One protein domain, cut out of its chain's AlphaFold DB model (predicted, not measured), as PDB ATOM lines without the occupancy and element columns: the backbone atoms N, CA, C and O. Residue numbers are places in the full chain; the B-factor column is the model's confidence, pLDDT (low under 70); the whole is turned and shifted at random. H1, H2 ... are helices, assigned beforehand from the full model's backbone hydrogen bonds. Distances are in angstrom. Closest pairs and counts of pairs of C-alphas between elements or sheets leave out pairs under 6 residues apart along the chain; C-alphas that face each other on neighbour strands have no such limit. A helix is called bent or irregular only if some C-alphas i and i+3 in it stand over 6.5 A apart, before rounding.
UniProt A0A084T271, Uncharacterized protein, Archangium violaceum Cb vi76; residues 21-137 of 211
ATOM      1  N   VAL A  21     -43.339 -50.216   1.881       55.84
ATOM      2  CA  VAL A  21     -42.192 -49.644   1.153       55.84
ATOM      3  C   VAL A  21     -40.894 -49.737   1.967       55.84
ATOM      4  O   VAL A  21     -39.828 -49.983   1.404       55.84
ATOM      5  N   SER A  22     -40.971 -49.642   3.298       55.12
ATOM      6  CA  SER A  22     -39.832 -49.949   4.177       55.12
ATOM      7  C   SER A  22     -39.391 -51.411   4.042       55.12
ATOM      8  O   SER A  22     -38.194 -51.681   4.021       55.12
ATOM      9  N   GLU A  23     -40.333 -52.341   3.872       60.44
ATOM     10  CA  GLU A  23     -40.055 -53.766   3.647       60.44
ATOM     11  C   GLU A  23     -39.414 -54.017   2.276       60.44
ATOM     12  O   GLU A  23     -38.463 -54.792   2.169       60.44
ATOM     13  N   VAL A  24     -39.857 -53.303   1.234       62.06
ATOM     14  CA  VAL A  24     -39.212 -53.316  -0.090       62.06
ATOM     15  C   VAL A  24     -37.770 -52.811   0.006       62.06
ATOM     16  O   VAL A  24     -36.872 -53.424  -0.566       62.06
ATOM     17  N   MET A  25     -37.510 -51.748   0.771       59.88
ATOM     18  CA  MET A  25     -36.150 -51.229   0.960       59.88
ATOM     19  C   MET A  25     -35.253 -52.163   1.772       59.88
ATOM     20  O   MET A  25     -34.095 -52.350   1.405       59.88
ATOM     21  N   MET A  26     -35.779 -52.785   2.829       60.84
ATOM     22  CA  MET A  26     -35.059 -53.828   3.569       60.84
ATOM     23  C   MET A  26     -34.733 -55.025   2.666       60.84
ATOM     24  O   MET A  26     -33.623 -55.544   2.701       60.84
ATOM     25  N   SER A  27     -35.658 -55.403   1.784       62.53
ATOM     26  CA  SER A  27     -35.436 -56.483   0.817       62.53
ATOM     27  C   SER A  27     -34.374 -56.113  -0.227       62.53
ATOM     28  O   SER A  27     -33.523 -56.932  -0.565       62.53
ATOM     29  N   LEU A  28     -34.367 -54.869  -0.719       63.09
ATOM     30  CA  LEU A  28     -33.338 -54.371  -1.642       63.09
ATOM     31  C   LEU A  28     -31.956 -54.264  -0.976       63.09
ATOM     32  O   LEU A  28     -30.940 -54.519  -1.625       63.09
ATOM     33  N   TYR A  29     -31.912 -53.928   0.316       62.25
ATOM     34  CA  TYR A  29     -30.685 -53.901   1.113       62.25
ATOM     35  C   TYR A  29     -29.996 -55.271   1.164       62.25
ATOM     36  O   TYR A  29     -28.773 -55.349   1.021       62.25
ATOM     37  N   ASP A  30     -30.772 -56.343   1.328       61.06
ATOM     38  CA  ASP A  30     -30.232 -57.703   1.398       61.06
ATOM     39  C   ASP A  30     -29.650 -58.182   0.063       61.06
ATOM     40  O   ASP A  30     -28.685 -58.952   0.055       61.06
ATOM     41  N   VAL A  31     -30.179 -57.687  -1.059       64.06
ATOM     42  CA  VAL A  31     -29.750 -58.075  -2.410       64.06
ATOM     43  C   VAL A  31     -28.483 -57.332  -2.854       64.06
ATOM     44  O   VAL A  31     -27.635 -57.932  -3.515       64.06
ATOM     45  N   ASP A  32     -28.303 -56.060  -2.475       66.25
ATOM     46  CA  ASP A  32     -27.150 -55.255  -2.910       66.25
ATOM     47  C   ASP A  32     -26.560 -54.379  -1.792       66.25
ATOM     48  O   ASP A  32     -26.598 -53.141  -1.793       66.25
ATOM     49  N   LYS A  33     -25.921 -55.052  -0.828       64.06
ATOM     50  CA  LYS A  33     -25.211 -54.411   0.291       64.06
ATOM     51  C   LYS A  33     -24.129 -53.424  -0.150       64.06
ATOM     52  O   LYS A  33     -23.775 -52.542   0.630       64.06
ATOM     53  N   LYS A  34     -23.576 -53.539  -1.364       67.88
ATOM     54  CA  LYS A  34     -22.528 -52.624  -1.847       67.88
ATOM     55  C   LYS A  34     -23.117 -51.287  -2.292       67.88
ATOM     56  O   LYS A  34     -22.542 -50.250  -1.969       67.88
ATOM     57  N   ASN A  35     -24.290 -51.299  -2.922       67.94
ATOM     58  CA  ASN A  35     -24.954 -50.085  -3.402       67.94
ATOM     59  C   ASN A  35     -25.986 -49.500  -2.428       67.94
ATOM     60  O   ASN A  35     -26.595 -48.476  -2.738       67.94
ATOM     61  N   HIS A  36     -26.149 -50.077  -1.233       69.44
ATOM     62  CA  HIS A  36     -27.165 -49.655  -0.260       69.44
ATOM     63  C   HIS A  36     -27.206 -48.138  -0.005       69.44
ATOM     64  O   HIS A  36     -28.285 -47.561   0.055       69.44
ATOM     65  N   ARG A  37     -26.054 -47.460   0.123       70.38
ATOM     66  CA  ARG A  37     -26.033 -46.007   0.385       70.38
ATOM     67  C   ARG A  37     -26.607 -45.216  -0.781       70.38
ATOM     68  O   ARG A  37     -27.367 -44.278  -0.559       70.38
ATOM     69  N   HIS A  38     -26.240 -45.604  -1.996       74.62
ATOM     70  CA  HIS A  38     -26.711 -44.968  -3.216       74.62
ATOM     71  C   HIS A  38     -28.210 -45.221  -3.423       74.62
ATOM     72  O   HIS A  38     -28.966 -44.279  -3.645       74.62
ATOM     73  N   LEU A  39     -28.660 -46.467  -3.242       75.69
ATOM     74  CA  LEU A  39     -30.077 -46.830  -3.330       75.69
ATOM     75  C   LEU A  39     -30.918 -46.085  -2.288       75.69
ATOM     76  O   LEU A  39     -31.954 -45.524  -2.630       75.69
ATOM     77  N   SER A  40     -30.447 -45.987  -1.043       74.94
ATOM     78  CA  SER A  40     -31.123 -45.222   0.012       74.94
ATOM     79  C   SER A  40     -31.186 -43.720  -0.281       74.94
ATOM     80  O   SER A  40     -32.157 -43.063   0.094       74.94
ATOM     81  N   GLN A  41     -30.170 -43.148  -0.936       79.12
ATOM     82  CA  GLN A  41     -30.195 -41.748  -1.377       79.12
ATOM     83  C   GLN A  41     -31.226 -41.525  -2.483       79.12
ATOM     84  O   GLN A  41     -32.055 -40.626  -2.355       79.12
ATOM     85  N   LEU A  42     -31.201 -42.348  -3.535       81.94
ATOM     86  CA  LEU A  42     -32.146 -42.245  -4.646       81.94
ATOM     87  C   LEU A  42     -33.586 -42.424  -4.157       81.94
ATOM     88  O   LEU A  42     -34.458 -41.625  -4.485       81.94
ATOM     89  N   TYR A  43     -33.800 -43.425  -3.305       81.25
ATOM     90  CA  TYR A  43     -35.085 -43.696  -2.682       81.25
ATOM     91  C   TYR A  43     -35.605 -42.491  -1.889       81.25
ATOM     92  O   TYR A  43     -36.748 -42.081  -2.082       81.25
ATOM     93  N   GLU A  44     -34.771 -41.858  -1.055       86.19
ATOM     94  CA  GLU A  44     -35.182 -40.641  -0.351       86.19
ATOM     95  C   GLU A  44     -35.562 -39.515  -1.316       86.19
ATOM     96  O   GLU A  44     -36.603 -38.884  -1.135       86.19
ATOM     97  N   VAL A  45     -34.744 -39.260  -2.341       88.38
ATOM     98  CA  VAL A  45     -35.024 -38.201  -3.321       88.38
ATOM     99  C   VAL A  45     -36.379 -38.431  -3.985       88.38
ATOM    100  O   VAL A  45     -37.195 -37.517  -3.998       88.38
ATOM    101  N   THR A  46     -36.654 -39.648  -4.458       85.44
ATOM    102  CA  THR A  46     -37.922 -39.978  -5.119       85.44
ATOM    103  C   THR A  46     -39.118 -39.861  -4.176       85.44
ATOM    104  O   THR A  46     -40.141 -39.293  -4.544       85.44
ATOM    105  N   PHE A  47     -39.018 -40.375  -2.950       84.50
ATOM    106  CA  PHE A  47     -40.175 -40.440  -2.053       84.50
ATOM    107  C   PHE A  47     -40.496 -39.108  -1.374       84.50
ATOM    108  O   PHE A  47     -41.664 -38.857  -1.063       84.50
ATOM    109  N   ARG A  48     -39.511 -38.217  -1.195       88.62
ATOM    110  CA  ARG A  48     -39.759 -36.848  -0.710       88.62
ATOM    111  C   ARG A  48     -40.617 -36.008  -1.659       88.62
ATOM    112  O   ARG A  48     -41.171 -35.011  -1.215       88.62
ATOM    113  N   GLU A  49     -40.794 -36.431  -2.911       89.75
ATOM    114  CA  GLU A  49     -41.743 -35.821  -3.857       89.75
ATOM    115  C   GLU A  49     -43.206 -36.234  -3.604       89.75
ATOM    116  O   GLU A  49     -44.104 -35.890  -4.368       89.75
ATOM    117  N   THR A  50     -43.480 -36.950  -2.509       88.25
ATOM    118  CA  THR A  50     -44.835 -37.279  -2.049       88.25
ATOM    119  C   THR A  50     -45.053 -36.764  -0.629       88.25
ATOM    120  O   THR A  50     -44.120 -36.741   0.172       88.25
ATOM    121  N   ALA A  51     -46.293 -36.409  -0.275       86.62
ATOM    122  CA  ALA A  51     -46.616 -35.905   1.063       86.62
ATOM    123  C   ALA A  51     -46.191 -36.880   2.178       86.62
ATOM    124  O   ALA A  51     -45.511 -36.498   3.131       86.62
ATOM    125  N   TRP A  52     -46.538 -38.157   2.035       85.19
ATOM    126  CA  TRP A  52     -46.215 -39.176   3.030       85.19
ATOM    127  C   TRP A  52     -44.736 -39.541   3.072       85.19
ATOM    128  O   TRP A  52     -44.208 -39.759   4.158       85.19
ATOM    129  N   GLY A  53     -44.052 -39.587   1.927       84.81
ATOM    130  CA  GLY A  53     -42.612 -39.821   1.909       84.81
ATOM    131  C   GLY A  53     -41.839 -38.642   2.505       84.81
ATOM    132  O   GLY A  53     -40.931 -38.858   3.304       84.81
ATOM    133  N   ALA A  54     -42.250 -37.403   2.221       90.19
ATOM    134  CA  ALA A  54     -41.701 -36.212   2.866       90.19
ATOM    135  C   ALA A  54     -41.825 -36.295   4.395       90.19
ATOM    136  O   ALA A  54     -40.832 -36.122   5.103       90.19
ATOM    137  N   LEU A  55     -43.019 -36.635   4.895       89.19
ATOM    138  CA  LEU A  55     -43.246 -36.807   6.327       89.19
ATOM    139  C   LEU A  55     -42.406 -37.961   6.896       89.19
ATOM    140  O   LEU A  55     -41.697 -37.774   7.879       89.19
ATOM    141  N   TYR A  56     -42.409 -39.131   6.253       85.12
ATOM    142  CA  TYR A  56     -41.624 -40.290   6.685       85.12
ATOM    143  C   TYR A  56     -40.136 -39.961   6.849       85.12
ATOM    144  O   TYR A  56     -39.530 -40.326   7.855       85.12
ATOM    145  N   PHE A  57     -39.527 -39.253   5.897       86.12
ATOM    146  CA  PHE A  57     -38.102 -38.927   5.973       86.12
ATOM    147  C   PHE A  57     -37.771 -37.840   6.989       86.12
ATOM    148  O   PHE A  57     -36.678 -37.868   7.552       86.12
ATOM    149  N   ALA A  58     -38.694 -36.919   7.266       89.25
ATOM    150  CA  ALA A  58     -38.516 -35.968   8.358       89.25
ATOM    151  C   ALA A  58     -38.532 -36.661   9.736       89.25
ATOM    152  O   ALA A  58     -37.789 -36.256  10.625       89.25
ATOM    153  N   LEU A  59     -39.329 -37.727   9.899       84.88
ATOM    154  CA  LEU A  59     -39.511 -38.425  11.179       84.88
ATOM    155  C   LEU A  59     -38.540 -39.588  11.417       84.88
ATOM    156  O   LEU A  59     -38.122 -39.821  12.548       84.88
ATOM    157  N   SER A  60     -38.208 -40.353  10.372       71.12
ATOM    158  CA  SER A  60     -37.538 -41.660  10.504       71.12
ATOM    159  C   SER A  60     -36.107 -41.582  11.027       71.12
ATOM    160  O   SER A  60     -35.547 -42.596  11.430       71.12
ATOM    161  N   GLY A  61     -35.504 -40.390  11.063       62.88
ATOM    162  CA  GLY A  61     -34.177 -40.201  11.638       62.88
ATOM    163  C   GLY A  61     -33.075 -40.996  10.929       62.88
ATOM    164  O   GLY A  61     -32.054 -41.306  11.542       62.88
ATOM    165  N   ASN A  62     -33.298 -41.384   9.668       63.47
ATOM    166  CA  ASN A  62     -32.360 -42.196   8.901       63.47
ATOM    167  C   ASN A  62     -31.087 -41.385   8.617       63.47
ATOM    168  O   ASN A  62     -31.131 -40.374   7.905       63.47
ATOM    169  N   ALA A  63     -29.954 -41.839   9.156       55.06
ATOM    170  CA  ALA A  63     -28.633 -41.285   8.876       55.06
ATOM    171  C   ALA A  63     -28.261 -41.427   7.379       55.06
ATOM    172  O   ALA A  63     -28.701 -42.376   6.724       55.06
ATOM    173  N   PRO A  64     -27.413 -40.541   6.820       55.72
ATOM    174  CA  PRO A  64     -26.769 -39.396   7.466       55.72
ATOM    175  C   PRO A  64     -27.691 -38.172   7.556       55.72
ATOM    176  O   PRO A  64     -28.413 -37.856   6.616       55.72
ATOM    177  N   GLU A  65     -27.638 -37.469   8.684       71.25
ATOM    178  CA  GLU A  65     -28.441 -36.274   8.966       71.25
ATOM    179  C   GLU A  65     -27.570 -35.023   8.855       71.25
ATOM    180  O   GLU A  65     -27.373 -34.302   9.830       71.25
ATOM    181  N   SER A  66     -27.016 -34.773   7.664       89.75
ATOM    182  CA  SER A  66     -26.342 -33.496   7.442       89.75
ATOM    183  C   SER A  66     -27.322 -32.336   7.544       89.75
ATOM    184  O   SER A  66     -28.536 -32.522   7.374       89.75
ATOM    185  N   ALA A  67     -26.810 -31.138   7.833       93.69
ATOM    186  CA  ALA A  67     -27.618 -29.924   7.836       93.69
ATOM    187  C   ALA A  67     -28.367 -29.782   6.500       93.69
ATOM    188  O   ALA A  67     -29.591 -29.664   6.492       93.69
ATOM    189  N   GLU A  68     -27.662 -29.944   5.380       93.00
ATOM    190  CA  GLU A  68     -28.233 -29.902   4.032       93.00
ATOM    191  C   GLU A  68     -29.307 -30.980   3.812       93.00
ATOM    192  O   GLU A  68     -30.428 -30.685   3.391       93.00
ATOM    193  N   ARG A  69     -29.015 -32.247   4.134       91.31
ATOM    194  CA  ARG A  69     -29.980 -33.332   3.905       91.31
ATOM    195  C   ARG A  69     -31.224 -33.167   4.767       91.31
ATOM    196  O   ARG A  69     -32.336 -33.407   4.296       91.31
ATOM    197  N   THR A  70     -31.050 -32.716   6.005       93.12
ATOM    198  CA  THR A  70     -32.165 -32.423   6.904       93.12
ATOM    199  C   THR A  70     -32.970 -31.219   6.425       93.12
ATOM    200  O   THR A  70     -34.199 -31.273   6.445       93.12
ATOM    201  N   ALA A  71     -32.316 -30.174   5.914       95.31
ATOM    202  CA  ALA A  71     -32.991 -29.036   5.301       95.31
ATOM    203  C   ALA A  71     -33.925 -29.483   4.176       95.31
ATOM    204  O   ALA A  71     -35.101 -29.126   4.178       95.31
ATOM    205  N   LEU A  72     -33.438 -30.331   3.267       94.56
ATOM    206  CA  LEU A  72     -34.233 -30.858   2.159       94.56
ATOM    207  C   LEU A  72     -35.444 -31.680   2.639       94.56
ATOM    208  O   LEU A  72     -36.521 -31.594   2.049       94.56
ATOM    209  N   ARG A  73     -35.301 -32.452   3.725       93.81
ATOM    210  CA  ARG A  73     -36.418 -33.194   4.342       93.81
ATOM    211  C   ARG A  73     -37.478 -32.248   4.903       93.81
ATOM    212  O   ARG A  73     -38.661 -32.421   4.622       93.81
ATOM    213  N   LEU A  74     -37.059 -31.222   5.643       95.31
ATOM    214  CA  LEU A  74     -37.969 -30.217   6.201       95.31
ATOM    215  C   LEU A  74     -38.665 -29.413   5.094       95.31
ATOM    216  O   LEU A  74     -39.877 -29.216   5.148       95.31
ATOM    217  N   GLN A  75     -37.933 -29.013   4.054       96.88
ATOM    218  CA  GLN A  75     -38.485 -28.322   2.887       96.88
ATOM    219  C   GLN A  75     -39.521 -29.173   2.149       96.88
ATOM    220  O   GLN A  75     -40.554 -28.649   1.733       96.88
ATOM    221  N   ALA A  76     -39.292 -30.483   2.025       95.88
ATOM    222  CA  ALA A  76     -40.271 -31.392   1.438       95.88
ATOM    223  C   ALA A  76     -41.575 -31.421   2.253       95.88
ATOM    224  O   ALA A  76     -42.655 -31.290   1.679       95.88
ATOM    225  N   VAL A  77     -41.499 -31.502   3.588       95.56
ATOM    226  CA  VAL A  77     -42.697 -31.422   4.447       95.56
ATOM    227  C   VAL A  77     -43.411 -30.084   4.269       95.56
ATOM    228  O   VAL A  77     -44.630 -30.057   4.126       95.56
ATOM    229  N   LEU A  78     -42.669 -28.976   4.226       97.81
ATOM    230  CA  LEU A  78     -43.238 -27.638   4.037       97.81
ATOM    231  C   LEU A  78     -43.957 -27.486   2.690       97.81
ATOM    232  O   LEU A  78     -44.996 -26.826   2.634       97.81
ATOM    233  N   ARG A  79     -43.445 -28.126   1.631       97.94
ATOM    234  CA  ARG A  79     -44.079 -28.182   0.303       97.94
ATOM    235  C   ARG A  79     -45.451 -28.857   0.355       97.94
ATOM    236  O   ARG A  79     -46.375 -28.410  -0.314       97.94
ATOM    237  N   PHE A  80     -45.583 -29.907   1.166       95.19
ATOM    238  CA  PHE A  80     -46.813 -30.691   1.323       95.19
ATOM    239  C   PHE A  80     -47.616 -30.347   2.582       95.19
ATOM    240  O   PHE A  80     -48.564 -31.059   2.919       95.19
ATOM    241  N   TRP A  81     -47.263 -29.261   3.274       96.62
ATOM    242  CA  TRP A  81     -47.829 -28.914   4.577       96.62
ATOM    243  C   TRP A  81     -49.354 -28.884   4.556       96.62
ATOM    244  O   TRP A  81     -50.006 -29.467   5.421       96.62
ATOM    245  N   ASP A  82     -49.924 -28.253   3.530       94.88
ATOM    246  CA  ASP A  82     -51.366 -28.068   3.444       94.88
ATOM    247  C   ASP A  82     -52.115 -29.385   3.217       94.88
ATOM    248  O   ASP A  82     -53.232 -29.544   3.700       94.88
ATOM    249  N   SER A  83     -51.497 -30.368   2.563       90.75
ATOM    250  CA  SER A  83     -52.052 -31.721   2.460       90.75
ATOM    251  C   SER A  83     -51.934 -32.473   3.787       90.75
ATOM    252  O   SER A  83     -52.886 -33.116   4.225       90.75
ATOM    253  N   LEU A  84     -50.782 -32.359   4.452       90.62
ATOM    254  CA  LEU A  84     -50.456 -33.099   5.672       90.62
ATOM    255  C   LEU A  84     -51.202 -32.587   6.917       90.62
ATOM    256  O   LEU A  84     -51.488 -33.366   7.825       90.62
ATOM    257  N   GLN A  85     -51.551 -31.301   6.999       91.38
ATOM    258  CA  GLN A  85     -52.132 -30.719   8.220       91.38
ATOM    259  C   GLN A  85     -53.507 -31.292   8.606       91.38
ATOM    260  O   GLN A  85     -53.906 -31.216   9.766       91.38
ATOM    261  N   HIS A  86     -54.219 -31.898   7.655       86.31
ATOM    262  CA  HIS A  86     -55.536 -32.496   7.884       86.31
ATOM    263  C   HIS A  86     -55.466 -33.868   8.571       86.31
ATOM    264  O   HIS A  86     -56.484 -34.374   9.043       86.31
ATOM    265  N   GLY A  87     -54.273 -34.468   8.644       83.38
ATOM    266  CA  GLY A  87     -54.055 -35.760   9.280       83.38
ATOM    267  C   GLY A  87     -54.186 -35.739  10.806       83.38
ATOM    268  O   GLY A  87     -54.197 -34.695  11.470       83.38
ATOM    269  N   ARG A  88     -54.256 -36.942  11.376       82.75
ATOM    270  CA  ARG A  88     -54.028 -37.209  12.799       82.75
ATOM    271  C   ARG A  88     -52.938 -38.255  12.909       82.75
ATOM    272  O   ARG A  88     -52.982 -39.265  12.214       82.75
ATOM    273  N   TYR A  89     -51.972 -37.990  13.773       83.25
ATOM    274  CA  TYR A  89     -50.732 -38.747  13.825       83.25
ATOM    275  C   TYR A  89     -50.530 -39.394  15.187       83.25
ATOM    276  O   TYR A  89     -50.992 -38.880  16.203       83.25
ATOM    277  N   LEU A  90     -49.815 -40.514  15.199       81.12
ATOM    278  CA  LEU A  90     -49.322 -41.175  16.401       81.12
ATOM    279  C   LEU A  90     -47.797 -41.220  16.309       81.12
ATOM    280  O   LEU A  90     -47.259 -41.649  15.287       81.12
ATOM    281  N   HIS A  91     -47.102 -40.772  17.353       74.38
ATOM    282  CA  HIS A  91     -45.640 -40.747  17.379       74.38
ATOM    283  C   HIS A  91     -45.120 -40.923  18.803       74.38
ATOM    284  O   HIS A  91     -45.377 -40.073  19.651       74.38
ATOM    285  N   GLN A  92     -44.415 -42.038  19.044       70.69
ATOM    286  CA  GLN A  92     -43.679 -42.431  20.266       70.69
ATOM    287  C   GLN A  92     -44.466 -42.489  21.595       70.69
ATOM    288  O   GLN A  92     -44.104 -43.252  22.485       70.69
ATOM    289  N   SER A  93     -45.567 -41.754  21.727       70.00
ATOM    290  CA  SER A  93     -46.474 -41.735  22.867       70.00
ATOM    291  C   SER A  93     -47.734 -42.526  22.541       70.00
ATOM    292  O   SER A  93     -48.445 -42.227  21.579       70.00
ATOM    293  N   LEU A  94     -48.035 -43.534  23.360       65.94
ATOM    294  CA  LEU A  94     -49.268 -44.304  23.227       65.94
ATOM    295  C   LEU A  94     -50.486 -43.419  23.535       65.94
ATOM    296  O   LEU A  94     -50.453 -42.603  24.452       65.94
ATOM    297  N   ASN A  95     -51.573 -43.614  22.783       74.38
ATOM    298  CA  ASN A  95     -52.884 -42.982  22.999       74.38
ATOM    299  C   ASN A  95     -52.927 -41.445  22.906       74.38
ATOM    300  O   ASN A  95     -53.894 -40.835  23.361       74.38
ATOM    301  N   ARG A  96     -51.928 -40.808  22.286       81.62
ATOM    302  CA  ARG A  96     -51.960 -39.372  21.988       81.62
ATOM    303  C   ARG A  96     -51.996 -39.145  20.483       81.62
ATOM    304  O   ARG A  96     -50.989 -39.324  19.806       81.62
ATOM    305  N   PHE A  97     -53.143 -38.694  19.982       84.19
ATOM    306  CA  PHE A  97     -53.239 -38.166  18.626       84.19
ATOM    307  C   PHE A  97     -52.615 -36.775  18.563       84.19
ATOM    308  O   PHE A  97     -52.892 -35.930  19.411       84.19
ATOM    309  N   MET A  98     -51.795 -36.549  17.546       83.44
ATOM    310  CA  MET A  98     -51.106 -35.292  17.291       83.44
ATOM    311  C   MET A  98     -51.611 -34.662  15.992       83.44
ATOM    312  O   MET A  98     -51.908 -35.351  15.010       83.44
ATOM    313  N   THR A  99     -51.680 -33.335  15.979       92.06
ATOM    314  CA  THR A  99     -51.694 -32.533  14.749       92.06
ATOM    315  C   THR A  99     -50.328 -32.592  14.055       92.06
ATOM    316  O   THR A  99     -49.340 -33.037  14.642       92.06
ATOM    317  N   LEU A 100     -50.242 -32.121  12.804       93.00
ATOM    318  CA  LEU A 100     -48.951 -32.022  12.111       93.00
ATOM    319  C   LEU A 100     -47.963 -31.119  12.868       93.00
ATOM    320  O   LEU A 100     -46.782 -31.444  12.951       93.00
ATOM    321  N   GLU A 101     -48.432 -30.006  13.436       95.62
ATOM    322  CA  GLU A 101     -47.577 -29.085  14.193       95.62
ATOM    323  C   GLU A 101     -47.001 -29.730  15.449       95.62
ATOM    324  O   GLU A 101     -45.804 -29.601  15.709       95.62
ATOM    325  N   GLU A 102     -47.829 -30.454  16.203       93.56
ATOM    326  CA  GLU A 102     -47.383 -31.192  17.384       93.56
ATOM    327  C   GLU A 102     -46.386 -32.286  17.011       93.56
ATOM    328  O   GLU A 102     -45.323 -32.361  17.619       93.56
ATOM    329  N   LEU A 103     -46.689 -33.075  15.977       91.44
ATOM    330  CA  LEU A 103     -45.811 -34.128  15.478       91.44
ATOM    331  C   LEU A 103     -44.441 -33.575  15.064       91.44
ATOM    332  O   LEU A 103     -43.404 -34.086  15.482       91.44
ATOM    333  N   MET A 104     -44.428 -32.522  14.244       92.81
ATOM    334  CA  MET A 104     -43.182 -31.924  13.766       92.81
ATOM    335  C   MET A 104     -42.407 -31.256  14.903       92.81
ATOM    336  O   MET A 104     -41.179 -31.305  14.917       92.81
ATOM    337  N   THR A 105     -43.095 -30.663  15.880       93.19
ATOM    338  CA  THR A 105     -42.448 -30.101  17.074       93.19
ATOM    339  C   THR A 105     -41.811 -31.195  17.927       93.19
ATOM    340  O   THR A 105     -40.675 -31.030  18.363       93.19
ATOM    341  N   ASP A 106     -42.502 -32.314  18.124       88.19
ATOM    342  CA  ASP A 106     -42.010 -33.452  18.902       88.19
ATOM    343  C   ASP A 106     -40.788 -34.107  18.234       88.19
ATOM    344  O   ASP A 106     -39.736 -34.262  18.852       88.19
ATOM    345  N   ALA A 107     -40.872 -34.400  16.933       86.44
ATOM    346  CA  ALA A 107     -39.808 -35.092  16.204       86.44
ATOM    347  C   ALA A 107     -38.636 -34.182  15.787       86.44
ATOM    348  O   ALA A 107     -37.470 -34.591  15.809       86.44
ATOM    349  N   CYS A 108     -38.927 -32.940  15.387       91.19
ATOM    350  CA  CYS A 108     -37.970 -32.033  14.746       91.19
ATOM    351  C   CYS A 108     -37.826 -30.681  15.464       91.19
ATOM    352  O   CYS A 108     -37.143 -29.791  14.956       91.19
ATOM    353  N   GLY A 109     -38.420 -30.489  16.647       91.31
ATOM    354  CA  GLY A 109     -38.357 -29.217  17.381       91.31
ATOM    355  C   GLY A 109     -36.934 -28.762  17.716       91.31
ATOM    356  O   GLY A 109     -36.661 -27.560  17.777       91.31
ATOM    357  N   TRP A 110     -35.997 -29.706  17.834       91.69
ATOM    358  CA  TRP A 110     -34.569 -29.421  17.974       91.69
ATOM    359  C   TRP A 110     -34.027 -28.568  16.812       91.69
ATOM    360  O   TRP A 110     -33.212 -27.674  17.046       91.69
ATOM    361  N   ALA A 111     -34.513 -28.775  15.583       93.38
ATOM    362  CA  ALA A 111     -34.056 -28.039  14.409       93.38
ATOM    363  C   ALA A 111     -34.507 -26.578  14.484       93.38
ATOM    364  O   ALA A 111     -33.706 -25.678  14.255       93.38
ATOM    365  N   MET A 112     -35.751 -26.320  14.907       93.19
ATOM    366  CA  MET A 112     -36.230 -24.954  15.146       93.19
ATOM    367  C   MET A 112     -35.446 -24.269  16.266       93.19
ATOM    368  O   MET A 112     -35.037 -23.125  16.118       93.19
ATOM    369  N   ASN A 113     -35.209 -24.960  17.381       91.69
ATOM    370  CA  ASN A 113     -34.487 -24.394  18.525       91.69
ATOM    371  C   ASN A 113     -33.017 -24.091  18.210       91.69
ATOM    372  O   ASN A 113     -32.418 -23.215  18.840       91.69
ATOM    373  N   THR A 114     -32.449 -24.816  17.249       92.94
ATOM    374  CA  THR A 114     -31.070 -24.636  16.810       92.94
ATOM    375  C   THR A 114     -30.961 -23.594  15.717       92.94
ATOM    376  O   THR A 114     -30.145 -22.693  15.838       92.94
ATOM    377  N   TRP A 115     -31.766 -23.689  14.666       95.12
ATOM    378  CA  TRP A 115     -31.576 -22.926  13.435       95.12
ATOM    379  C   TRP A 115     -32.535 -21.736  13.311       95.12
ATOM    380  O   TRP A 115     -32.323 -20.862  12.480       95.12
ATOM    381  N   CYS A 116     -33.543 -21.627  14.177       94.56
ATOM    382  CA  CYS A 116     -34.458 -20.484  14.283       94.56
ATOM    383  C   CYS A 116     -34.641 -20.069  15.766       94.56
ATOM    384  O   CYS A 116     -35.743 -20.180  16.324       94.56
ATOM    385  N   PRO A 117     -33.555 -19.643  16.450       88.06
ATOM    386  CA  PRO A 117     -33.589 -19.293  17.870       88.06
ATOM    387  C   PRO A 117     -34.430 -18.046  18.168       88.06
ATOM    388  O   PRO A 117     -34.955 -17.937  19.271       88.06
ATOM    389  N   GLU A 118     -34.594 -17.132  17.206       88.94
ATOM    390  CA  GLU A 118     -35.405 -15.916  17.366       88.94
ATOM    391  C   GLU A 118     -36.916 -16.211  17.402       88.94
ATOM    392  O   GLU A 118     -37.718 -15.342  17.738       88.94
ATOM    393  N   GLY A 119     -37.312 -17.446  17.083       87.50
ATOM    394  CA  GLY A 119     -38.708 -17.847  17.004       87.50
ATOM    395  C   GLY A 119     -39.370 -17.429  15.691       87.50
ATOM    396  O   GLY A 119     -38.724 -17.127  14.693       87.50
ATOM    397  N   GLY A 120     -40.697 -17.482  15.674       87.31
ATOM    398  CA  GLY A 120     -41.508 -17.163  14.505       87.31
ATOM    399  C   GLY A 120     -42.990 -17.254  14.840       87.31
ATOM    400  O   GLY A 120     -43.359 -17.757  15.901       87.31
ATOM    401  N   ALA A 121     -43.838 -16.768  13.934       88.88
ATOM    402  CA  ALA A 121     -45.278 -16.666  14.169       88.88
ATOM    403  C   ALA A 121     -45.993 -18.031  14.233       88.88
ATOM    404  O   ALA A 121     -47.084 -18.127  14.784       88.88
ATOM    405  N   SER A 122     -45.398 -19.085  13.665       94.69
ATOM    406  CA  SER A 122     -45.968 -20.437  13.621       94.69
ATOM    407  C   SER A 122     -44.892 -21.518  13.540       94.69
ATOM    408  O   SER A 122     -43.750 -21.245  13.164       94.69
ATOM    409  N   VAL A 123     -45.261 -22.773  13.814       95.50
ATOM    410  CA  VAL A 123     -44.367 -23.930  13.633       95.50
ATOM    411  C   VAL A 123     -43.902 -24.033  12.174       95.50
ATOM    412  O   VAL A 123     -42.704 -24.148  11.914       95.50
ATOM    413  N   ARG A 124     -44.823 -23.879  11.209       96.75
ATOM    414  CA  ARG A 124     -44.510 -23.876   9.766       96.75
ATOM    415  C   ARG A 124     -43.446 -22.835   9.401       96.75
ATOM    416  O   ARG A 124     -42.476 -23.157   8.719       96.75
ATOM    417  N   SER A 125     -43.613 -21.590   9.855       96.88
ATOM    418  CA  SER A 125     -42.681 -20.494   9.533       96.88
ATOM    419  C   SER A 125     -41.305 -20.686  10.171       96.88
ATOM    420  O   SER A 125     -40.289 -20.467   9.513       96.88
ATOM    421  N   ARG A 126     -41.250 -21.176  11.414       97.31
ATOM    422  CA  ARG A 126     -39.982 -21.500  12.083       97.31
ATOM    423  C   ARG A 126     -39.228 -22.620  11.372       97.31
ATOM    424  O   ARG A 126     -38.012 -22.520  11.216       97.31
ATOM    425  N   PHE A 127     -39.924 -23.656  10.898       96.81
ATOM    426  CA  PHE A 127     -39.299 -24.705  10.088       96.81
ATOM    427  C   PHE A 127     -38.790 -24.193   8.743       96.81
ATOM    428  O   PHE A 127     -37.721 -24.623   8.313       96.81
ATOM    429  N   ALA A 128     -39.499 -23.261   8.100       97.44
ATOM    430  CA  ALA A 128     -39.029 -22.645   6.862       97.44
ATOM    431  C   ALA A 128     -37.682 -21.942   7.075       97.44
ATOM    432  O   ALA A 128     -36.705 -22.294   6.411       97.44
ATOM    433  N   VAL A 129     -37.597 -21.063   8.079       97.69
ATOM    434  CA  VAL A 129     -36.357 -20.353   8.438       97.69
ATOM    435  C   VAL A 129     -35.241 -21.321   8.830       97.69
ATOM    436  O   VAL A 129     -34.115 -21.193   8.349       97.69
ATOM    437  N   ALA A 130     -35.545 -22.306   9.681       96.81
ATOM    438  CA  ALA A 130     -34.576 -23.314  10.097       96.81
ATOM    439  C   ALA A 130     -34.000 -24.061   8.886       96.81
ATOM    440  O   ALA A 130     -32.785 -24.145   8.739       96.81
ATOM    441  N   SER A 131     -34.862 -24.536   7.983       96.25
ATOM    442  CA  SER A 131     -34.436 -25.283   6.799       96.25
ATOM    443  C   SER A 131     -33.609 -24.441   5.823       96.25
ATOM    444  O   SER A 131     -32.639 -24.938   5.263       96.25
ATOM    445  N   GLU A 132     -33.934 -23.160   5.637       97.25
ATOM    446  CA  GLU A 132     -33.162 -22.268   4.766       97.25
ATOM    447  C   GLU A 132     -31.756 -22.017   5.321       97.25
ATOM    448  O   GLU A 132     -30.775 -22.086   4.580       97.25
ATOM    449  N   ARG A 133     -31.646 -21.779   6.634       96.69
ATOM    450  CA  ARG A 133     -30.352 -21.600   7.307       96.69
ATOM    451  C   ARG A 133     -29.516 -22.873   7.260       96.69
ATOM    452  O   ARG A 133     -28.344 -22.797   6.924       96.69
ATOM    453  N   MET A 134     -30.123 -24.033   7.511       96.31
ATOM    454  CA  MET A 134     -29.450 -25.331   7.403       96.31
ATOM    455  C   MET A 134     -28.935 -25.611   5.985       96.31
ATOM    456  O   MET A 134     -27.828 -26.112   5.830       96.31
ATOM    457  N   ALA A 135     -29.708 -25.266   4.949       96.12
ATOM    458  CA  ALA A 135     -29.312 -25.475   3.555       96.12
ATOM    459  C   ALA A 135     -28.110 -24.617   3.127       96.12
ATOM    460  O   ALA A 135     -27.407 -24.976   2.188       96.12
ATOM    461  N   ARG A 136     -27.893 -23.474   3.786       96.62
ATOM    462  CA  ARG A 136     -26.780 -22.554   3.505       96.62
ATOM    463  C   ARG A 136     -25.652 -22.644   4.531       96.62
ATOM    464  O   ARG A 136     -24.696 -21.884   4.420       96.62
ATOM    465  N   ALA A 137     -25.788 -23.509   5.533       96.62
ATOM    466  CA  ALA A 137     -24.869 -23.561   6.654       96.62
ATOM    467  C   ALA A 137     -23.477 -23.982   6.188       96.62
ATOM    468  O   ALA A 137     -23.298 -25.026   5.560       96.62
TER     469      ALA A 137
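Overview. This is residues 21 to 137 of the 211 residues of an uncharacterized protein of Archangium violaceum Cb vi76 (UniProt A0A084T271). Four helices make the body, H4 and H6 between H3 on one side and H7 on the other, and the helical hairpin of H1 and H2 reaches away from H3 as an arm whose turn, residues 30 to 35, stands free. Short H5 packs on H3, and a long loop, residues 85 to 99, lies at the outside of the body between H5 and H6. The printed part has 117 residues with seven named helices, H1 to H7 in order along the chain, and no named strand; its class is all helix. It is compact, with a radius of gyration of the C-alphas of 14.8 A, and spans 47 by 37 by 23 A, the arm giving much of the length.

Along the chain. Find C-alpha 100 at (-48.951, -32.022, 12.111); from there H6, the longest helix, runs through residues 100 to 115, 19.7 A. It is irregular, with C-alphas 107 and 110 standing 7.9 A apart, and has a kink of 73 degrees near residue 108. H7, residues 123 to 135, is 18.2 A long and ends at C-alpha 135, (-29.312, -25.475, 3.555). H4, residues 67 to 79, is also 18.2 A long. H3 holds residues 51 to 59 and H5 residues 81 to 84. H2, residues 36 to 47, measures 16.0 A; H1, residues 21 to 31, measures 15.4 A and begins at C-alpha 21, (-42.192, -49.644, 1.153).

Arrangement. Start at the bundle, helices grouped together, of H4, H6 and H7. H6 and H7 touch, closest at the C-alphas of Trp 115 and Ala 130, 4.5 A, at a steep tilt of 42 degrees, the same way. H7 touches H4, closest at the C-alphas of Ala 71 and Ser 131, 4.3 A; they run opposite ways at 36 degrees, only just a steep tilt. H4 and H6 are near each other. Look next at H3, the hub, touching four helices. With H4 it forms a hairpin, closest at the C-alphas of Ala 54 and Val 77, 5.1 A. H6 touches H3 with residues 104 to 108 alone, closest at the C-alphas of Leu 59 and Ala 107, 6.0 A. H5 touches H3 at the C-alphas of Ala 51 and Leu 84, 6.6 A. H2 touches H3 with residues 44 to 47 alone, Phe 47 and Gly 53 having the closest C-alphas, 4.7 A. H1 and H2 only just touch, with 3 pairs of C-alphas within 8 A, the closest those of Tyr 29 and His 36, 5.7 A. H3 and H7 are apart. Each O i to N i+4 pair is within hydrogen-bond range in H1, H2, H3, H4 and H7, against 9 of 12 in H6; H5 is too short for such a pair.

Size, cuts and confidence. The C-alphas farthest apart are those of Val 31 and Ala 121, 47.2 A. The printed part has no cut, and the link from H5 to H6 is long. Look for pLDDT under 70 at residues 21 to 36, 61 to 64 and 94; the mean of the printed part is 84.3.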